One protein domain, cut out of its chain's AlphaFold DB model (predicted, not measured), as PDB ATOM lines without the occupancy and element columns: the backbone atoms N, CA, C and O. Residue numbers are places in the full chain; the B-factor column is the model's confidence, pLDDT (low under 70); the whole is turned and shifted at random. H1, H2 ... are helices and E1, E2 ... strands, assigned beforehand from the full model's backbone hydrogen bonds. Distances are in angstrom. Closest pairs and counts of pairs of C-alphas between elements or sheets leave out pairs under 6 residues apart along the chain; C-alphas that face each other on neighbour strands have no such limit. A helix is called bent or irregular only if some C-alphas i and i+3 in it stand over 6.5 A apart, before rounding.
ATOM      1  N   SER A 125     177.150 231.390 257.547       66.44
ATOM      2  CA  SER A 125     177.273 230.536 258.725       66.44
ATOM      3  C   SER A 125     178.723 230.078 258.830       66.44
ATOM      4  O   SER A 125     179.206 229.334 257.978       66.44
ATOM      5  N   TRP A 126     179.429 230.526 259.862       68.19
ATOM      6  CA  TRP A 126     180.750 229.992 260.163       68.19
ATOM      7  C   TRP A 126     180.590 228.602 260.776       68.19
ATOM      8  O   TRP A 126     179.972 228.455 261.836       68.19
ATOM      9  N   SER A 127     181.149 227.603 260.094       79.75
ATOM     10  CA  SER A 127     181.320 226.240 260.588       79.75
ATOM     11  C   SER A 127     182.799 225.880 260.546       79.75
ATOM     12  O   SER A 127     183.405 225.929 259.477       79.75
ATOM     13  N   GLY A 128     183.380 225.531 261.691       81.12
ATOM     14  CA  GLY A 128     184.781 225.118 261.777       81.12
ATOM     15  C   GLY A 128     184.951 223.883 262.661       81.12
ATOM     16  O   GLY A 128     184.158 223.713 263.597       81.12
ATOM     17  N   PRO A 129     185.954 223.031 262.377       88.62
ATOM     18  CA  PRO A 129     186.328 221.950 263.273       88.62
ATOM     19  C   PRO A 129     186.869 222.532 264.583       88.62
ATOM     20  O   PRO A 129     187.568 223.549 264.592       88.62
ATOM     21  N   VAL A 130     186.520 221.899 265.693       88.81
ATOM     22  CA  VAL A 130     186.992 222.241 267.034       88.81
ATOM     23  C   VAL A 130     187.380 220.949 267.728       88.81
ATOM     24  O   VAL A 130     186.709 219.938 267.564       88.81
ATOM     25  N   ASN A 131     188.452 220.998 268.509       86.25
ATOM     26  CA  ASN A 131     188.829 219.914 269.402       86.25
ATOM     27  C   ASN A 131     188.677 220.415 270.838       86.25
ATOM     28  O   ASN A 131     189.070 221.546 271.153       86.25
ATOM     29  N   PHE A 132     188.070 219.593 271.688       86.19
ATOM     30  CA  PHE A 132     188.011 219.856 273.120       86.19
ATOM     31  C   PHE A 132     189.190 219.161 273.778       86.19
ATOM     32  O   PHE A 132     189.365 217.956 273.615       86.19
ATOM     33  N   MET A 133     189.995 219.928 274.506       84.50
ATOM     34  CA  MET A 133     191.025 219.360 275.363       84.50
ATOM     35  C   MET A 133     190.456 219.226 276.768       84.50
ATOM     36  O   MET A 133     189.989 220.208 277.355       84.50
ATOM     37  N   ILE A 134     190.476 217.997 277.267       87.25
ATOM     38  CA  ILE A 134     190.256 217.700 278.678       87.25
ATOM     39  C   ILE A 134     191.609 217.890 279.376       87.25
ATOM     40  O   ILE A 134     192.626 217.541 278.777       87.25
ATOM     41  N   PRO A 135     191.661 218.484 280.576       88.12
ATOM     42  CA  PRO A 135     192.905 218.525 281.330       88.12
ATOM     43  C   PRO A 135     193.310 217.116 281.792       88.12
ATOM     44  O   PRO A 135     192.451 216.270 282.037       88.12
ATOM     45  N   ASP A 136     194.614 216.866 281.890       86.25
ATOM     46  CA  ASP A 136     195.176 215.522 282.104       86.25
ATOM     47  C   ASP A 136     194.642 214.838 283.381       86.25
ATOM     48  O   ASP A 136     194.473 213.624 283.420       86.25
ATOM     49  N   ASP A 137     194.286 215.617 284.406       86.25
ATOM     50  CA  ASP A 137     193.707 215.143 285.673       86.25
ATOM     51  C   ASP A 137     192.297 214.539 285.535       86.25
ATOM     52  O   ASP A 137     191.840 213.775 286.388       86.25
ATOM     53  N   CYS A 138     191.591 214.866 284.457       85.94
ATOM     54  CA  CYS A 138     190.220 214.438 284.226       85.94
ATOM     55  C   CYS A 138     190.128 213.205 283.322       85.94
ATOM     56  O   CYS A 138     189.065 212.578 283.269       85.94
ATOM     57  N   GLU A 139     191.201 212.846 282.611       89.50
ATOM     58  CA  GLU A 139     191.206 211.681 281.721       89.50
ATOM     59  C   GLU A 139     191.011 210.383 282.518       89.50
ATOM     60  O   GLU A 139     190.091 209.617 282.221       89.50
ATOM     61  N   ASP A 140     191.767 210.206 283.605       91.81
ATOM     62  CA  ASP A 140     191.670 209.040 284.494       91.81
ATOM     63  C   ASP A 140     190.268 208.885 285.096       91.81
ATOM     64  O   ASP A 140     189.697 207.790 285.118       91.81
ATOM     65  N   TYR A 141     189.664 209.999 285.522       91.88
ATOM     66  CA  TYR A 141     188.307 210.012 286.070       91.88
ATOM     67  C   TYR A 141     187.266 209.528 285.051       91.88
ATOM     68  O   TYR A 141     186.349 208.764 285.383       91.88
ATOM     69  N   ILE A 142     187.385 209.964 283.795       91.62
ATOM     70  CA  ILE A 142     186.434 209.587 282.746       91.62
ATOM     71  C   ILE A 142     186.661 208.137 282.310       91.62
ATOM     72  O   ILE A 142     185.684 207.410 282.120       91.62
ATOM     73  N   LEU A 143     187.917 207.688 282.228       91.19
ATOM     74  CA  LEU A 143     188.256 206.291 281.946       91.19
ATOM     75  C   LEU A 143     187.714 205.348 283.026       91.19
ATOM     76  O   LEU A 143     187.103 204.330 282.697       91.19
ATOM     77  N   GLN A 144     187.848 205.707 284.306       91.62
ATOM     78  CA  GLN A 144     187.281 204.929 285.409       91.62
ATOM     79  C   GLN A 144     185.749 204.840 285.307       91.62
ATOM     80  O   GLN A 144     185.161 203.777 285.527       91.62
ATOM     81  N   LYS A 145     185.083 205.938 284.923       89.25
ATOM     82  CA  LYS A 145     183.631 205.946 284.690       89.25
ATOM     83  C   LYS A 145     183.200 205.102 283.498       89.25
ATOM     84  O   LYS A 145     182.137 204.481 283.568       89.25
ATOM     85  N   ASP A 146     183.982 205.085 282.426       88.25
ATOM     86  CA  ASP A 146     183.717 204.229 281.271       88.25
ATOM     87  C   ASP A 146     183.828 202.755 281.661       88.25
ATOM     88  O   ASP A 146     182.885 202.002 281.416       88.25
ATOM     89  N   GLN A 147     184.898 202.374 282.367       89.44
ATOM     90  CA  GLN A 147     185.093 201.010 282.874       89.44
ATOM     91  C   GLN A 147     183.945 200.569 283.792       89.44
ATOM     92  O   GLN A 147     183.407 199.473 283.637       89.44
ATOM     93  N   ALA A 148     183.498 201.440 284.703       86.75
ATOM     94  CA  ALA A 148     182.360 201.151 285.577       86.75
ATOM     95  C   ALA A 148     181.035 200.984 284.806       86.75
ATOM     96  O   ALA A 148     180.116 200.306 285.271       86.75
ATOM     97  N   ALA A 149     180.913 201.603 283.630       82.69
ATOM     98  CA  ALA A 149     179.703 201.573 282.820       82.69
ATOM     99  C   ALA A 149     179.637 200.412 281.812       82.69
ATOM    100  O   ALA A 149     178.540 200.126 281.317       82.69
ATOM    101  N   GLU A 150     180.751 199.736 281.510       72.12
ATOM    102  CA  GLU A 150     180.803 198.606 280.561       72.12
ATOM    103  C   GLU A 150     180.026 197.360 281.021       72.12
ATOM    104  O   GLU A 150     179.763 196.461 280.225       72.12
ATOM    105  N   VAL A 151     179.556 197.324 282.270       69.50
ATOM    106  CA  VAL A 151     178.812 196.183 282.831       69.50
ATOM    107  C   VAL A 151     177.452 195.949 282.136       69.50
ATOM    108  O   VAL A 151     176.858 194.883 282.285       69.50
ATOM    109  N   VAL A 158     180.087 205.576 272.812       88.38
ATOM    110  CA  VAL A 158     181.224 206.043 272.023       88.38
ATOM    111  C   VAL A 158     182.424 206.143 272.973       88.38
ATOM    112  O   VAL A 158     182.271 206.760 274.033       88.38
ATOM    113  N   PRO A 159     183.585 205.545 272.648       91.25
ATOM    114  CA  PRO A 159     184.765 205.576 273.513       91.25
ATOM    115  C   PRO A 159     185.276 207.010 273.709       91.25
ATOM    116  O   PRO A 159     185.093 207.857 272.835       91.25
ATOM    117  N   LEU A 160     185.928 207.298 274.844       92.12
ATOM    118  CA  LEU A 160     186.388 208.650 275.209       92.12
ATOM    119  C   LEU A 160     187.150 209.372 274.091       92.12
ATOM    120  O   LEU A 160     186.797 210.497 273.744       92.12
ATOM    121  N   LYS A 161     188.129 208.706 273.474       90.94
ATOM    122  CA  LYS A 161     188.902 209.277 272.362       90.94
ATOM    123  C   LYS A 161     188.004 209.750 271.216       90.94
ATOM    124  O   LYS A 161     188.168 210.848 270.699       90.94
ATOM    125  N   GLU A 162     187.004 208.949 270.862       92.62
ATOM    126  CA  GLU A 162     186.049 209.321 269.825       92.62
ATOM    127  C   GLU A 162     185.112 210.445 270.260       92.62
ATOM    128  O   GLU A 162     184.706 211.215 269.402       92.62
ATOM    129  N   ARG A 163     184.787 210.563 271.557       93.50
ATOM    130  CA  ARG A 163     183.963 211.660 272.100       93.50
ATOM    131  C   ARG A 163     184.671 213.013 272.056       93.50
ATOM    132  O   ARG A 163     183.997 214.041 272.117       93.50
ATOM    133  N   LEU A 164     186.000 213.030 271.998       94.12
ATOM    134  CA  LEU A 164     186.810 214.250 272.006       94.12
ATOM    135  C   LEU A 164     187.096 214.807 270.614       94.12
ATOM    136  O   LEU A 164     187.269 216.018 270.449       94.12
ATOM    137  N   GLU A 165     187.128 213.930 269.620       93.50
ATOM    138  CA  GLU A 165     187.498 214.264 268.252       93.50
ATOM    139  C   GLU A 165     186.278 214.617 267.387       93.50
ATOM    140  O   GLU A 165     185.153 214.163 267.596       93.50
ATOM    141  N   GLY A 166     186.507 215.419 266.343       92.31
ATOM    142  CA  GLY A 166     185.517 215.615 265.282       92.31
ATOM    143  C   GLY A 166     184.328 216.498 265.666       92.31
ATOM    144  O   GLY A 166     183.231 216.317 265.126       92.31
ATOM    145  N   TRP A 167     184.522 217.459 266.571       95.81
ATOM    146  CA  TRP A 167     183.498 218.453 266.861       95.81
ATOM    147  C   TRP A 167     183.462 219.555 265.812       95.81
ATOM    148  O   TRP A 167     184.483 219.997 265.289       95.81
ATOM    149  N   GLN A 168     182.260 220.035 265.522       95.19
ATOM    150  CA  GLN A 168     182.025 221.180 264.655       95.19
ATOM    151  C   GLN A 168     181.127 222.179 265.371       95.19
ATOM    152  O   GLN A 168     180.133 221.799 265.991       95.19
ATOM    153  N   ILE A 169     181.459 223.465 265.280       95.44
ATOM    154  CA  ILE A 169     180.620 224.532 265.836       95.44
ATOM    155  C   ILE A 169     179.970 225.290 264.691       95.44
ATOM    156  O   ILE A 169     180.671 225.814 263.831       95.44
ATOM    157  N   GLU A 170     178.647 225.396 264.716       95.19
ATOM    158  CA  GLU A 170     177.869 226.212 263.790       95.19
ATOM    159  C   GLU A 170     177.316 227.436 264.520       95.19
ATOM    160  O   GLU A 170     176.658 227.319 265.560       95.19
ATOM    161  N   ARG A 171     177.542 228.624 263.955       94.44
ATOM    162  CA  ARG A 171     176.891 229.861 264.403       94.44
ATOM    163  C   ARG A 171     175.748 230.200 263.454       94.44
ATOM    164  O   ARG A 171     175.989 230.449 262.275       94.44
ATOM    165  N   ARG A 172     174.518 230.252 263.970       93.00
ATOM    166  CA  ARG A 172     173.333 230.670 263.205       93.00
ATOM    167  C   ARG A 172     172.872 232.056 263.648       93.00
ATOM    168  O   ARG A 172     172.574 232.217 264.833       93.00
ATOM    169  N   PRO A 173     172.802 233.056 262.755       94.69
ATOM    170  CA  PRO A 173     172.170 234.324 263.095       94.69
ATOM    171  C   PRO A 173     170.667 234.134 263.305       94.69
ATOM    172  O   PRO A 173     170.044 233.274 262.682       94.69
ATOM    173  N   ARG A 174     170.078 234.954 264.177       94.56
ATOM    174  CA  ARG A 174     168.621 235.063 264.298       94.56
ATOM    175  C   ARG A 174     168.118 236.144 263.341       94.56
ATOM    176  O   ARG A 174     168.581 237.273 263.418       94.56
ATOM    177  N   ASP A 175     167.109 235.835 262.527       89.31
ATOM    178  CA  ASP A 175     166.608 236.688 261.426       89.31
ATOM    179  C   ASP A 175     166.293 238.154 261.790       89.31
ATOM    180  O   ASP A 175     166.227 239.011 260.915       89.31
ATOM    181  N   LYS A 176     166.057 238.459 263.072       91.12
ATOM    182  CA  LYS A 176     165.650 239.796 263.546       91.12
ATOM    183  C   LYS A 176     166.530 240.366 264.649       91.12
ATOM    184  O   LYS A 176     166.305 241.488 265.095       91.12
ATOM    185  N   THR A 177     167.481 239.596 265.159       86.31
ATOM    186  CA  THR A 177     168.325 240.029 266.271       86.31
ATOM    187  C   THR A 177     169.764 239.841 265.843       86.31
ATOM    188  O   THR A 177     170.102 238.772 265.352       86.31
ATOM    189  N   ASN A 178     170.637 240.819 266.095       89.56
ATOM    190  CA  ASN A 178     172.089 240.679 265.908       89.56
ATOM    191  C   ASN A 178     172.726 239.698 266.926       89.56
ATOM    192  O   ASN A 178     173.819 239.909 267.441       89.56
ATOM    193  N   ARG A 179     171.988 238.649 267.301       93.31
ATOM    194  CA  ARG A 179     172.386 237.567 268.191       93.31
ATOM    195  C   ARG A 179     172.560 236.309 267.357       93.31
ATOM    196  O   ARG A 179     171.809 236.060 266.415       93.31
ATOM    197  N   PHE A 180     173.523 235.498 267.769       94.00
ATOM    198  CA  PHE A 180     173.838 234.229 267.137       94.00
ATOM    199  C   PHE A 180     173.553 233.096 268.112       94.00
ATOM    200  O   PHE A 180     173.988 233.145 269.262       94.00
ATOM    201  N   ASP A 181     172.868 232.068 267.633       95.31
ATOM    202  CA  ASP A 181     172.792 230.790 268.323       95.31
ATOM    203  C   ASP A 181     174.030 229.960 267.971       95.31
ATOM    204  O   ASP A 181     174.445 229.903 266.809       95.31
ATOM    205  N   LYS A 182     174.634 229.329 268.980       95.75
ATOM    206  CA  LYS A 182     175.751 228.394 268.810       95.75
ATOM    207  C   LYS A 182     175.207 226.969 268.886       95.75
ATOM    208  O   LYS A 182     174.475 226.634 269.816       95.75
ATOM    209  N   PHE A 183     175.569 226.139 267.919       96.44
ATOM    210  CA  PHE A 183     175.286 224.708 267.921       96.44
ATOM    211  C   PHE A 183     176.591 223.935 267.813       96.44
ATOM    212  O   PHE A 183     177.495 224.342 267.089       96.44
ATOM    213  N   TYR A 184     176.663 222.819 268.523       96.38
ATOM    214  CA  TYR A 184     177.810 221.924 268.521       96.38
ATOM    215  C   TYR A 184     177.367 220.603 267.907       96.38
ATOM    216  O   TYR A 184     176.338 220.052 268.300       96.38
ATOM    217  N   TYR A 185     178.121 220.116 266.935       95.56
ATOM    218  CA  TYR A 185     177.872 218.859 266.250       95.56
ATOM    219  C   TYR A 185     179.031 217.921 266.512       95.56
ATOM    220  O   TYR A 185     180.187 218.320 266.386       95.56
ATOM    221  N   HIS A 186     178.715 216.682 266.855       95.44
ATOM    222  CA  HIS A 186     179.708 215.638 267.027       95.44
ATOM    223  C   HIS A 186     179.705 214.728 265.797       95.44
ATOM    224  O   HIS A 186     178.694 214.083 265.502       95.44
ATOM    225  N   GLY A 187     180.822 214.685 265.068       92.12
ATOM    226  CA  GLY A 187     180.897 214.066 263.742       92.12
ATOM    227  C   GLY A 187     180.558 212.576 263.722       92.12
ATOM    228  O   GLY A 187     179.834 212.133 262.834       92.12
ATOM    229  N   ARG A 188     181.018 211.799 264.712       89.81
ATOM    230  CA  ARG A 188     180.796 210.340 264.724       89.81
ATOM    231  C   ARG A 188     179.406 209.929 265.181       89.81
ATOM    232  O   ARG A 188     178.849 208.965 264.673       89.81
ATOM    233  N   SER A 189     178.838 210.648 266.142       89.62
ATOM    234  CA  SER A 189     177.532 210.280 266.692       89.62
ATOM    235  C   SER A 189     176.353 210.951 266.008       89.62
ATOM    236  O   SER A 189     175.209 210.591 266.285       89.62
ATOM    237  N   GLY A 190     176.611 211.981 265.197       91.31
ATOM    238  CA  GLY A 190     175.571 212.843 264.641       91.31
ATOM    239  C   GLY A 190     174.805 213.639 265.705       91.31
ATOM    240  O   GLY A 190     173.750 214.203 265.411       91.31
ATOM    241  N   GLY A 191     175.299 213.678 266.948       91.56
ATOM    242  CA  GLY A 191     174.678 214.414 268.043       91.56
ATOM    243  C   GLY A 191     174.748 215.920 267.807       91.56
ATOM    244  O   GLY A 191     175.792 216.441 267.411       91.56
ATOM    245  N   ARG A 192     173.641 216.619 268.076       95.25
ATOM    246  CA  ARG A 192     173.563 218.084 268.055       95.25
ATOM    247  C   ARG A 192     173.264 218.603 269.452       95.25
ATOM    248  O   ARG A 192     172.244 218.246 270.036       95.25
ATOM    249  N   PHE A 193     174.089 219.531 269.908       95.38
ATOM    250  CA  PHE A 193     174.007 220.148 271.223       95.38
ATOM    251  C   PHE A 193     173.817 221.659 271.075       95.38
ATOM    252  O   PHE A 193     174.310 222.281 270.125       95.38
ATOM    253  N   ARG A 194     173.039 222.256 271.976       95.38
ATOM    254  CA  ARG A 194     172.697 223.690 271.982       95.38
ATOM    255  C   ARG A 194     173.446 224.466 273.056       95.38
ATOM    256  O   ARG A 194     173.380 225.691 273.074       95.38
ATOM    257  N   SER A 195     174.121 223.764 273.960       94.44
ATOM    258  CA  SER A 195     174.899 224.376 275.028       94.44
ATOM    259  C   SER A 195     176.177 223.597 275.298       94.44
ATOM    260  O   SER A 195     176.291 222.417 274.976       94.44
ATOM    261  N   PHE A 196     177.128 224.279 275.923       92.38
ATOM    262  CA  PHE A 196     178.383 223.679 276.343       92.38
ATOM    263  C   PHE A 196     178.206 222.636 277.453       92.38
ATOM    264  O   PHE A 196     178.870 221.608 277.432       92.38
ATOM    265  N   ALA A 197     177.260 222.854 278.369       93.19
ATOM    266  CA  ALA A 197     176.948 221.894 279.427       93.19
ATOM    267  C   ALA A 197     176.494 220.542 278.854       93.19
ATOM    268  O   ALA A 197     176.895 219.497 279.353       93.19
ATOM    269  N   GLU A 198     175.719 220.544 277.763       94.38
ATOM    270  CA  GLU A 198     175.338 219.300 277.084       94.38
ATOM    271  C   GLU A 198     176.534 218.615 276.397       94.38
ATOM    272  O   GLU A 198     176.589 217.389 276.352       94.38
ATOM    273  N   VAL A 199     177.496 219.388 275.875       94.69
ATOM    274  CA  VAL A 199     178.752 218.853 275.320       94.69
ATOM    275  C   VAL A 199     179.579 218.195 276.422       94.69
ATOM    276  O   VAL A 199     180.035 217.070 276.246       94.69
ATOM    277  N   GLN A 200     179.723 218.856 277.570       94.12
ATOM    278  CA  GLN A 200     180.435 218.322 278.728       94.12
ATOM    279  C   GLN A 200     179.768 217.049 279.266       94.12
ATOM    280  O   GLN A 200     180.448 216.046 279.463       94.12
ATOM    281  N   ASP A 201     178.445 217.058 279.450       93.56
ATOM    282  CA  ASP A 201     177.690 215.877 279.889       93.56
ATOM    283  C   ASP A 201     177.875 214.710 278.912       93.56
ATOM    284  O   ASP A 201     178.106 213.571 279.316       93.56
ATOM    285  N   PHE A 202     177.867 214.996 277.611       94.00
ATOM    286  CA  PHE A 202     178.136 213.990 276.599       94.00
ATOM    287  C   PHE A 202     179.578 213.448 276.670       94.00
ATOM    288  O   PHE A 202     179.771 212.227 276.665       94.00
ATOM    289  N   ILE A 203     180.579 214.323 276.798       94.06
ATOM    290  CA  ILE A 203     181.991 213.937 276.924       94.06
ATOM    291  C   ILE A 203     182.227 213.109 278.188       94.06
ATOM    292  O   ILE A 203     182.942 212.121 278.108       94.06
ATOM    293  N   ILE A 204     181.604 213.435 279.324       92.06
ATOM    294  CA  ILE A 204     181.817 212.720 280.593       92.06
ATOM    295  C   ILE A 204     180.991 211.431 280.642       92.06
ATOM    296  O   ILE A 204     181.510 210.356 280.933       92.06
ATOM    297  N   HIS A 205     179.696 211.508 280.344       90.81
ATOM    298  CA  HIS A 205     178.758 210.420 280.627       90.81
ATOM    299  C   HIS A 205     178.439 209.526 279.426       90.81
ATOM    300  O   HIS A 205     177.731 208.527 279.599       90.81
ATOM    301  N   ALA A 206     178.912 209.871 278.221       89.69
ATOM    302  CA  ALA A 206     178.563 209.220 276.952       89.69
ATOM    303  C   ALA A 206     177.042 209.143 276.720       89.69
ATOM    304  O   ALA A 206     176.545 208.300 275.967       89.69
ATOM    305  N   ARG A 207     176.271 210.007 277.394       83.25
ATOM    306  CA  ARG A 207     174.814 210.025 277.305       83.25
ATOM    307  C   ARG A 207     174.417 210.845 276.100       83.25
ATOM    308  O   ARG A 207     174.252 212.057 276.159       83.25
ATOM    309  N   PHE A 208     174.200 210.158 274.990       75.94
ATOM    310  CA  PHE A 208     173.393 210.752 273.946       75.94
ATOM    311  C   PHE A 208     171.964 210.863 274.447       75.94
ATOM    312  O   PHE A 208     171.345 209.863 274.824       75.94
ATOM    313  N   GLN A 209     171.394 212.063 274.347       69.56
ATOM    314  CA  GLN A 209     169.961 212.152 274.133       69.56
ATOM    315  C   GLN A 209     169.724 211.458 272.799       69.56
ATOM    316  O   GLN A 209     169.919 212.062 271.744       69.56
ATOM    317  N   LYS A 210     169.430 210.151 272.853       62.12
ATOM    318  CA  LYS A 210     169.099 209.335 271.688       62.12
ATOM    319  C   LYS A 210     168.144 210.188 270.883       62.12
ATOM    320  O   LYS A 210     167.074 210.522 271.405       62.12
ATOM    321  N   ALA A 211     168.579 210.624 269.695       59.75
ATOM    322  CA  ALA A 211     167.715 211.368 268.799       59.75
ATOM    323  C   ALA A 211     166.428 210.563 268.789       59.75
ATOM    324  O   ALA A 211     166.482 209.357 268.519       59.75
ATOM    325  N   ARG A 212     165.328 211.163 269.273       58.06
ATOM    326  CA  ARG A 212     164.018 210.513 269.233       58.06
ATOM    327  C   ARG A 212     163.930 210.036 267.805       58.06
ATOM    328  O   ARG A 212     163.975 210.902 266.931       58.06
TER     329      ARG A 212
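This is residues 125 to 151 and 158 to 212 of the 318 residues of an uncharacterized protein of Rhododendron simsii (UniProt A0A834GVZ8). A long, strongly twisted sheet of three strands makes one end of an elongated model, and three helices gather toward the other: H3 over one face of the sheet, H2 grazing it, and H1 beyond them. The tip of the hairpin E2 and E3 and the far end of H1 mark the two ends of the long axis. The printed part has 82 residues, with three named helices and three named strands in the order E1 H1 H2 E2 E3 H3; the sheet runs E1 - E2 - E3, all antiparallel, and the class is mixed, helices and strands. The whole is only just loose, close to compact, with a radius of gyration of the C-alphas of 14.4 A and spans of 49 by 31 by 19 A.

Start at edge strand E1, residues 127 to 133, and look across to its antiparallel neighbour E2, residues 167 to 174, where N 130 and O 167 are 2.8 A apart, within hydrogen-bond range. E2 forms a hairpin with E3, residues 177 to 186, and there N 170 and O 183 are 2.8 A apart, also within range. A short pairing adds residues 192 to 193, antiparallel to residues 184 to 185 of E3. H3, residues 196 to 205, is on the sheet at a height of 9.9 A, only just over E2 with 3 of its C-alphas, and runs along the strands at 18 degrees to E2 on the local plane. H2, residues 160 to 164, only grazes the sheet with residues 162 to 164, and touches H3, the closest C-alphas being those of Arg 163 and Ile 203, 5.7 A apart. H1, residues 136 to 149, is not on the sheet and is apart from E2 and E3. With residues 142 to 146 alone it only just touches H3, with 3 pairs of C-alphas within 8 A; the closest are those of Ile 142 and Ile 204, 6.0 A apart, at a steep tilt of 57 degrees, the same way. With those same residues it only just touches H2, again with 3 pairs, the closest being Leu 143 and Leu 160, C-alphas 7.4 A apart. In H2 and H3 every O i to N i+4 pair is within hydrogen-bond range; in H1 8 of 10 are.

Find C-alpha 127 at (181.320, 226.240, 260.588); from there E1 runs 19.0 A to Met 133. H1 runs 20.8 A from Asp 136 to Ala 149 and is only just irregular, with C-alphas 137 and 140 6.54 A apart. After H2, from Leu 160 to Leu 164, E2 runs 22.4 A from Trp 167 to Arg 174. E3 returns 26.9 A from C-alpha 177 at (168.325, 240.029, 266.271) to His 186. H3 runs 13.9 A from Phe 196 to C-alpha 205 at (178.758, 210.420, 280.627).

The two C-alphas farthest apart are those of Val 151 and Lys 176, 49.5 A. Residues 152 to 157 are not printed, and C-alphas 151 and 158 stand 14.8 A apart across this cut, on the link from H1 to H2. Of the links printed whole, none is long. The mean pLDDT of the printed part is 88.6; look for values under 70 at residues 125 to 126, residue 151 and residues 209 to 212.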